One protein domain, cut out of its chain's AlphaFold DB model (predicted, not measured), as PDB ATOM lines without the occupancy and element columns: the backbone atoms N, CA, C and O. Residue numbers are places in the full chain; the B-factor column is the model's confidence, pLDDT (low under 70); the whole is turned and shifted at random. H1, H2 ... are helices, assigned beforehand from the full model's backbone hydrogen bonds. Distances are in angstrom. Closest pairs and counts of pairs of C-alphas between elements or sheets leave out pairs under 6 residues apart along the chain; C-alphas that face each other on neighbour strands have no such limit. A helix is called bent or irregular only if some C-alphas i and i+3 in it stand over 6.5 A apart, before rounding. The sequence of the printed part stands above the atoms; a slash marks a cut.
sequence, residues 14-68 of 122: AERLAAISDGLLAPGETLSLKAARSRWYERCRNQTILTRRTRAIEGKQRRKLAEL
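AT A GLANCE: This is residues 14 to 68 of the 122 residues of the protein "IncFII RepA protein family protein" of Kosakonia arachidis (UniProt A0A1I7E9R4). One long helix, H2, makes the long axis, and a short helix, H1, is set off to one side of its first end, pointing nearly the same direction along the chain. Between them a long link folds back, and H2 begins near the level of H1 and then sticks out as a bare arm, residues 40 to 68 standing free. The printed part has 55 residues with two named helices, H1 then H2, and no named strand; the class is all helix. It is extended, with a radius of gyration of the C-alphas of 18.6 A and spans of 60 by 20 by 12 A.

HOW THE PARTS SIT: H1, residues 14 to 21, comes first, with the N-to-C direction (0.80, -0.57, 0.21). A long link of 11 residues leads to H2, residues 33 to 66, with the N-to-C direction (0.79, -0.58, 0.19). H1 and H2 are apart, with no C-alpha of the one within 8 A of the other. In H1 and H2 every O i to N i+4 pair is within hydrogen-bond range. Neither helix is bent or irregular.

IN THESE COORDINATES: H1 has 8 residues and begins at C-alpha 14, at (28.703, 70.657, -25.063). H2 has 34 residues and is 48.3 A long from first to last C-alpha. It begins at C-alpha 33, at (23.160, 53.069, -26.769), and ends at C-alpha 66, at (60.847, 24.550, -16.849).

THE WHOLE: The two C-alphas farthest apart, those of Ala 14 and Leu 68, are 60.2 A apart. Residues 40 to 68 stand free, of which 40 to 66 belong to H2. The printed part has no cut. The mean pLDDT of the printed part is 88.5, and no printed residue is under 70.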
ATOM      1  N   ALA A  14      28.030  70.509 -26.351       87.38
ATOM      2  CA  ALA A  14      28.703  70.657 -25.063       87.38
ATOM      3  C   ALA A  14      28.685  69.346 -24.260       87.38
ATOM      4  O   ALA A  14      29.729  68.909 -23.777       87.38
ATOM      5  N   GLU A  15      27.535  68.668 -24.202       84.94
ATOM      6  CA  GLU A  15      27.406  67.349 -23.567       84.94
ATOM      7  C   GLU A  15      28.309  66.306 -24.231       84.94
ATOM      8  O   GLU A  15      28.978  65.518 -23.560       84.94
ATOM      9  N   ARG A  16      28.383  66.322 -25.567       83.38
ATOM     10  CA  ARG A  16      29.255  65.410 -26.306       83.38
ATOM     11  C   ARG A  16      30.732  65.659 -26.011       83.38
ATOM     12  O   ARG A  16      31.478  64.695 -25.854       83.38
ATOM     13  N   LEU A  17      31.162  66.918 -25.953       85.56
ATOM     14  CA  LEU A  17      32.546  67.272 -25.634       85.56
ATOM     15  C   LEU A  17      32.917  66.863 -24.206       85.56
ATOM     16  O   LEU A  17      33.997  66.308 -24.020       85.56
ATOM     17  N   ALA A  18      32.010  67.044 -23.242       86.38
ATOM     18  CA  ALA A  18      32.194  66.571 -21.871       86.38
ATOM     19  C   ALA A  18      32.319  65.036 -21.807       86.38
ATOM     20  O   ALA A  18      33.240  64.496 -21.200       86.38
ATOM     21  N   ALA A  19      31.470  64.301 -22.532       82.56
ATOM     22  CA  ALA A  19      31.581  62.845 -22.605       82.56
ATOM     23  C   ALA A  19      32.896  62.376 -23.263       82.56
ATOM     24  O   ALA A  19      33.423  61.320 -22.906       82.56
ATOM     25  N   ILE A  20      33.439  63.137 -24.219       82.81
ATOM     26  CA  ILE A  20      34.757  62.855 -24.808       82.81
ATOM     27  C   ILE A  20      35.872  63.137 -23.798       82.81
ATOM     28  O   ILE A  20      36.765  62.301 -23.656       82.81
ATOM     29  N   SER A  21      35.831  64.271 -23.084       84.75
ATOM     30  CA  SER A  21      36.847  64.604 -22.073       84.75
ATOM     31  C   SER A  21      36.881  63.587 -20.937       84.75
ATOM     32  O   SER A  21      37.961  63.211 -20.489       84.75
ATOM     33  N   ASP A  22      35.717  63.074 -20.547       83.69
ATOM     34  CA  ASP A  22      35.579  62.053 -19.506       83.69
ATOM     35  C   ASP A  22      35.938  60.639 -20.008       83.69
ATOM     36  O   ASP A  22      35.866  59.660 -19.264       83.69
ATOM     37  N   GLY A  23      36.306  60.495 -21.290       76.62
ATOM     38  CA  GLY A  23      36.654  59.216 -21.914       76.62
ATOM     39  C   GLY A  23      35.461  58.278 -22.132       76.62
ATOM     40  O   GLY A  23      35.637  57.116 -22.512       76.62
ATOM     41  N   LEU A  24      34.238  58.768 -21.918       75.88
ATOM     42  CA  LEU A  24      32.986  58.043 -22.126       75.88
ATOM     43  C   LEU A  24      32.618  57.926 -23.606       75.88
ATOM     44  O   LEU A  24      31.808  57.066 -23.955       75.88
ATOM     45  N   LEU A  25      33.206  58.731 -24.490       81.00
ATOM     46  CA  LEU A  25      32.925  58.770 -25.927       81.00
ATOM     47  C   LEU A  25      34.224  58.973 -26.722       81.00
ATOM     48  O   LEU A  25      35.067  59.773 -26.327       81.00
ATOM     49  N   ALA A  26      34.397  58.282 -27.851       79.69
ATOM     50  CA  ALA A  26      35.520  58.582 -28.741       79.69
ATOM     51  C   ALA A  26      35.213  59.823 -29.612       79.69
ATOM     52  O   ALA A  26      34.048  60.058 -29.962       79.69
ATOM     53  N   PRO A  27      36.226  60.604 -30.037       79.44
ATOM     54  CA  PRO A  27      36.025  61.662 -31.023       79.44
ATOM     55  C   PRO A  27      35.349  61.117 -32.291       79.44
ATOM     56  O   PRO A  27      35.754  60.090 -32.828       79.44
ATOM     57  N   GLY A  28      34.296  61.789 -32.761       79.00
ATOM     58  CA  GLY A  28      33.537  61.367 -33.948       79.00
ATOM     59  C   GLY A  28      32.457  60.303 -33.698       79.00
ATOM     60  O   GLY A  28      31.584  60.118 -34.543       79.00
ATOM     61  N   GLU A  29      32.391  59.697 -32.512       74.56
ATOM     62  CA  GLU A  29      31.396  58.667 -32.193       74.56
ATOM     63  C   GLU A  29      30.044  59.260 -31.760       74.56
ATOM     64  O   GLU A  29      29.995  60.226 -31.004       74.56
ATOM     65  N   THR A  30      28.923  58.710 -32.228       77.25
ATOM     66  CA  THR A  30      27.580  59.164 -31.825       77.25
ATOM     67  C   THR A  30      27.243  58.755 -30.391       77.25
ATOM     68  O   THR A  30      27.395  57.583 -30.046       77.25
ATOM     69  N   LEU A  31      26.686  59.675 -29.596       73.88
ATOM     70  CA  LEU A  31      26.182  59.397 -28.247       73.88
ATOM     71  C   LEU A  31      24.871  58.587 -28.323       73.88
ATOM     72  O   LEU A  31      23.773  59.127 -28.243       73.88
ATOM     73  N   SER A  32      24.985  57.276 -28.557       82.25
ATOM     74  CA  SER A  32      23.849  56.350 -28.628       82.25
ATOM     75  C   SER A  32      24.130  55.034 -27.904       82.25
ATOM     76  O   SER A  32      25.267  54.558 -27.848       82.25
ATOM     77  N   LEU A  33      23.068  54.385 -27.414       77.94
ATOM     78  CA  LEU A  33      23.160  53.069 -26.769       77.94
ATOM     79  C   LEU A  33      23.758  51.998 -27.694       77.94
ATOM     80  O   LEU A  33      24.496  51.124 -27.240       77.94
ATOM     81  N   LYS A  34      23.462  52.062 -28.999       84.12
ATOM     82  CA  LYS A  34      24.003  51.127 -29.995       84.12
ATOM     83  C   LYS A  34      25.521  51.274 -30.128       84.12
ATOM     84  O   LYS A  34      26.223  50.266 -30.119       84.12
ATOM     85  N   ALA A  35      26.015  52.510 -30.208       82.62
ATOM     86  CA  ALA A  35      27.446  52.798 -30.294       82.62
ATOM     87  C   ALA A  35      28.186  52.357 -29.016       82.62
ATOM     88  O   ALA A  35      29.171  51.622 -29.089       82.62
ATOM     89  N   ALA A  36      27.622  52.666 -27.841       82.56
ATOM     90  CA  ALA A  36      28.156  52.213 -26.556       82.56
ATOM     91  C   ALA A  36      28.268  50.677 -26.461       82.56
ATOM     92  O   ALA A  36      29.300  50.155 -26.033       82.56
ATOM     93  N   ARG A  37      27.244  49.937 -26.915       86.88
ATOM     94  CA  ARG A  37      27.289  48.464 -26.974       86.88
ATOM     95  C   ARG A  37      28.376  47.954 -27.920       86.88
ATOM     96  O   ARG A  37      29.092  47.030 -27.543       86.88
ATOM     97  N   SER A  38      28.529  48.550 -29.107       87.62
ATOM     98  CA  SER A  38      29.581  48.160 -30.064       87.62
ATOM     99  C   SER A  38      30.970  48.261 -29.437       87.62
ATOM    100  O   SER A  38      31.718  47.285 -29.433       87.62
ATOM    101  N   ARG A  39      31.272  49.395 -28.789       85.56
ATOM    102  CA  ARG A  39      32.545  49.597 -28.085       85.56
ATOM    103  C   ARG A  39      32.790  48.587 -26.982       85.56
ATOM    104  O   ARG A  39      33.910  48.105 -26.834       85.56
ATOM    105  N   TRP A  40      31.763  48.270 -26.197       88.31
ATOM    106  CA  TRP A  40      31.898  47.277 -25.138       88.31
ATOM    107  C   TRP A  40      32.285  45.909 -25.712       88.31
ATOM    108  O   TRP A  40      33.265  45.314 -25.262       88.31
ATOM    109  N   TYR A  41      31.599  45.451 -26.766       93.88
ATOM    110  CA  TYR A  41      31.942  44.195 -27.438       93.88
ATOM    111  C   TYR A  41      33.346  44.216 -28.043       93.88
ATOM    112  O   TYR A  41      34.098  43.254 -27.877       93.88
ATOM    113  N   GLU A  42      33.733  45.305 -28.709       92.00
ATOM    114  CA  GLU A  42      35.077  45.471 -29.263       92.00
ATOM    115  C   GLU A  42      36.149  45.439 -28.172       92.00
ATOM    116  O   GLU A  42      37.149  44.731 -28.310       92.00
ATOM    117  N   ARG A  43      35.918  46.124 -27.047       91.25
ATOM    118  CA  ARG A  43      36.813  46.109 -25.885       91.25
ATOM    119  C   ARG A  43      36.947  44.704 -25.314       91.25
ATOM    120  O   ARG A  43      38.069  44.240 -25.124       91.25
ATOM    121  N   CYS A  44      35.835  44.003 -25.095       95.19
ATOM    122  CA  CYS A  44      35.843  42.621 -24.618       95.19
ATOM    123  C   CYS A  44      36.571  41.687 -25.593       95.19
ATOM    124  O   CYS A  44      37.379  40.857 -25.167       95.19
ATOM    125  N   ARG A  45      36.347  41.842 -26.902       96.00
ATOM    126  CA  ARG A  45      37.029  41.066 -27.945       96.00
ATOM    127  C   ARG A  45      38.534  41.322 -27.935       96.00
ATOM    128  O   ARG A  45      39.307  40.365 -27.908       96.00
ATOM    129  N   ASN A  46      38.950  42.585 -27.919       96.44
ATOM    130  CA  ASN A  46      40.359  42.970 -27.893       96.44
ATOM    131  C   ASN A  46      41.039  42.465 -26.620       96.44
ATOM    132  O   ASN A  46      42.089  41.832 -26.705       96.44
ATOM    133  N   GLN A  47      40.396  42.636 -25.464       96.31
ATOM    134  CA  GLN A  47      40.884  42.100 -24.198       96.31
ATOM    135  C   GLN A  47      41.040  40.576 -24.258       96.31
ATOM    136  O   GLN A  47      42.071  40.049 -23.859       96.31
ATOM    137  N   THR A  48      40.059  39.865 -24.816       97.44
ATOM    138  CA  THR A  48      40.121  38.403 -24.979       97.44
ATOM    139  C   THR A  48      41.295  37.980 -25.862       97.44
ATOM    140  O   THR A  48      42.018  37.041 -25.524       97.44
ATOM    141  N   ILE A  49      41.509  38.670 -26.987       97.06
ATOM    142  CA  ILE A  49      42.624  38.400 -27.902       97.06
ATOM    143  C   ILE A  49      43.964  38.642 -27.203       97.06
ATOM    144  O   ILE A  49      44.847  37.787 -27.292       97.06
ATOM    145  N   LEU A  50      44.110  39.766 -26.495       96.69
ATOM    146  CA  LEU A  50      45.323  40.094 -25.745       96.69
ATOM    147  C   LEU A  50      45.602  39.037 -24.676       96.69
ATOM    148  O   LEU A  50      46.671  38.439 -24.695       96.69
ATOM    149  N   THR A  51      44.616  38.705 -23.838       95.62
ATOM    150  CA  THR A  51      44.757  37.675 -22.799       95.62
ATOM    151  C   THR A  51      45.168  36.325 -23.387       95.62
ATOM    152  O   THR A  51      46.066  35.668 -22.865       95.62
ATOM    153  N   ARG A  52      44.552  35.898 -24.500       96.31
ATOM    154  CA  ARG A  52      44.920  34.642 -25.175       96.31
ATOM    155  C   ARG A  52      46.350  34.666 -25.706       96.31
ATOM    156  O   ARG A  52      47.064  33.680 -25.545       96.31
ATOM    157  N   ARG A  53      46.767  35.769 -26.332       96.56
ATOM    158  CA  ARG A  53      48.134  35.931 -26.849       96.56
ATOM    159  C   ARG A  53      49.159  35.909 -25.722       96.56
ATOM    160  O   ARG A  53      50.121  35.154 -25.824       96.56
ATOM    161  N   THR A  54      48.917  36.661 -24.650       94.56
ATOM    162  CA  THR A  54      49.785  36.698 -23.467       94.56
ATOM    163  C   THR A  54      49.943  35.302 -22.870       94.56
ATOM    164  O   THR A  54      51.064  34.805 -22.808       94.56
ATOM    165  N   ARG A  55      48.836  34.592 -22.602       94.75
ATOM    166  CA  ARG A  55      48.870  33.211 -22.083       94.75
ATOM    167  C   ARG A  55      49.605  32.237 -23.001       94.75
ATOM    168  O   ARG A  55      50.321  31.358 -22.533       94.75
ATOM    169  N   ALA A  56      49.429  32.360 -24.317       96.56
ATOM    170  CA  ALA A  56      50.115  31.493 -25.272       96.56
ATOM    171  C   ALA A  56      51.635  31.724 -25.275       96.56
ATOM    172  O   ALA A  56      52.400  30.768 -25.410       96.56
ATOM    173  N   ILE A  57      52.077  32.977 -25.136       94.81
ATOM    174  CA  ILE A  57      53.496  33.335 -25.034       94.81
ATOM    175  C   ILE A  57      54.065  32.840 -23.702       94.81
ATOM    176  O   ILE A  57      55.068  32.129 -23.711       94.81
ATOM    177  N   GLU A  58      53.391  33.127 -22.588       93.81
ATOM    178  CA  GLU A  58      53.770  32.660 -21.250       93.81
ATOM    179  C   GLU A  58      53.872  31.135 -21.201       93.81
ATOM    180  O   GLU A  58      54.880  30.601 -20.757       93.81
ATOM    181  N   GLY A  59      52.897  30.409 -21.754       95.50
ATOM    182  CA  GLY A  59      52.922  28.946 -21.800       95.50
ATOM    183  C   GLY A  59      54.044  28.371 -22.673       95.50
ATOM    184  O   GLY A  59      54.554  27.283 -22.399       95.50
ATOM    185  N   LYS A  60      54.470  29.073 -23.732       95.69
ATOM    186  CA  LYS A  60      55.668  28.694 -24.505       95.69
ATOM    187  C   LYS A  60      56.942  28.949 -23.702       95.69
ATOM    188  O   LYS A  60      57.812  28.082 -23.658       95.69
ATOM    189  N   GLN A  61      57.037  30.113 -23.065       94.19
ATOM    190  CA  GLN A  61      58.187  30.496 -22.255       94.19
ATOM    191  C   GLN A  61      58.350  29.572 -21.045       94.19
ATOM    192  O   GLN A  61      59.441  29.059 -20.824       94.19
ATOM    193  N   ARG A  62      57.258  29.283 -20.330       94.88
ATOM    194  CA  ARG A  62      57.218  28.352 -19.200       94.88
ATOM    195  C   ARG A  62      57.731  26.976 -19.594       94.88
ATOM    196  O   ARG A  62      58.658  26.498 -18.961       94.88
ATOM    197  N   ARG A  63      57.195  26.371 -20.662       93.94
ATOM    198  CA  ARG A  63      57.652  25.049 -21.134       93.94
ATOM    199  C   ARG A  63      59.141  25.029 -21.467       93.94
ATOM    200  O   ARG A  63      59.820  24.083 -21.114       93.94
ATOM    201  N   LYS A  64      59.651  26.078 -22.117       93.88
ATOM    202  CA  LYS A  64      61.080  26.175 -22.441       93.88
ATOM    203  C   LYS A  64      61.953  26.292 -21.186       93.88
ATOM    204  O   LYS A  64      63.028  25.713 -21.140       93.88
ATOM    205  N   LEU A  65      61.521  27.094 -20.215       93.75
ATOM    206  CA  LEU A  65      62.301  27.396 -19.017       93.75
ATOM    207  C   LEU A  65      62.199  26.302 -17.949       93.75
ATOM    208  O   LEU A  65      63.156  26.119 -17.211       93.75
ATOM    209  N   ALA A  66      61.077  25.586 -17.858       91.75
ATOM    210  CA  ALA A  66      60.847  24.550 -16.849       91.75
ATOM    211  C   ALA A  66      61.880  23.411 -16.905       91.75
ATOM    212  O   ALA A  66      62.254  22.891 -15.862       91.75
ATOM    213  N   GLU A  67      62.390  23.093 -18.098       90.69
ATOM    214  CA  GLU A  67      63.431  22.075 -18.315       90.69
ATOM    215  C   GLU A  67      64.825  22.507 -17.820       90.69
ATOM    216  O   GLU A  67      65.763  21.713 -17.811       90.69
ATOM    217  N   LEU A  68      65.001  23.780 -17.451       91.31
ATOM    218  CA  LEU A  68      66.298  24.344 -17.091       91.31
ATOM    219  C   LEU A  68      66.486  24.411 -15.566       91.31
ATOM    220  O   LEU A  68      65.532  24.684 -14.821       91.31
TER     221      LEU A  68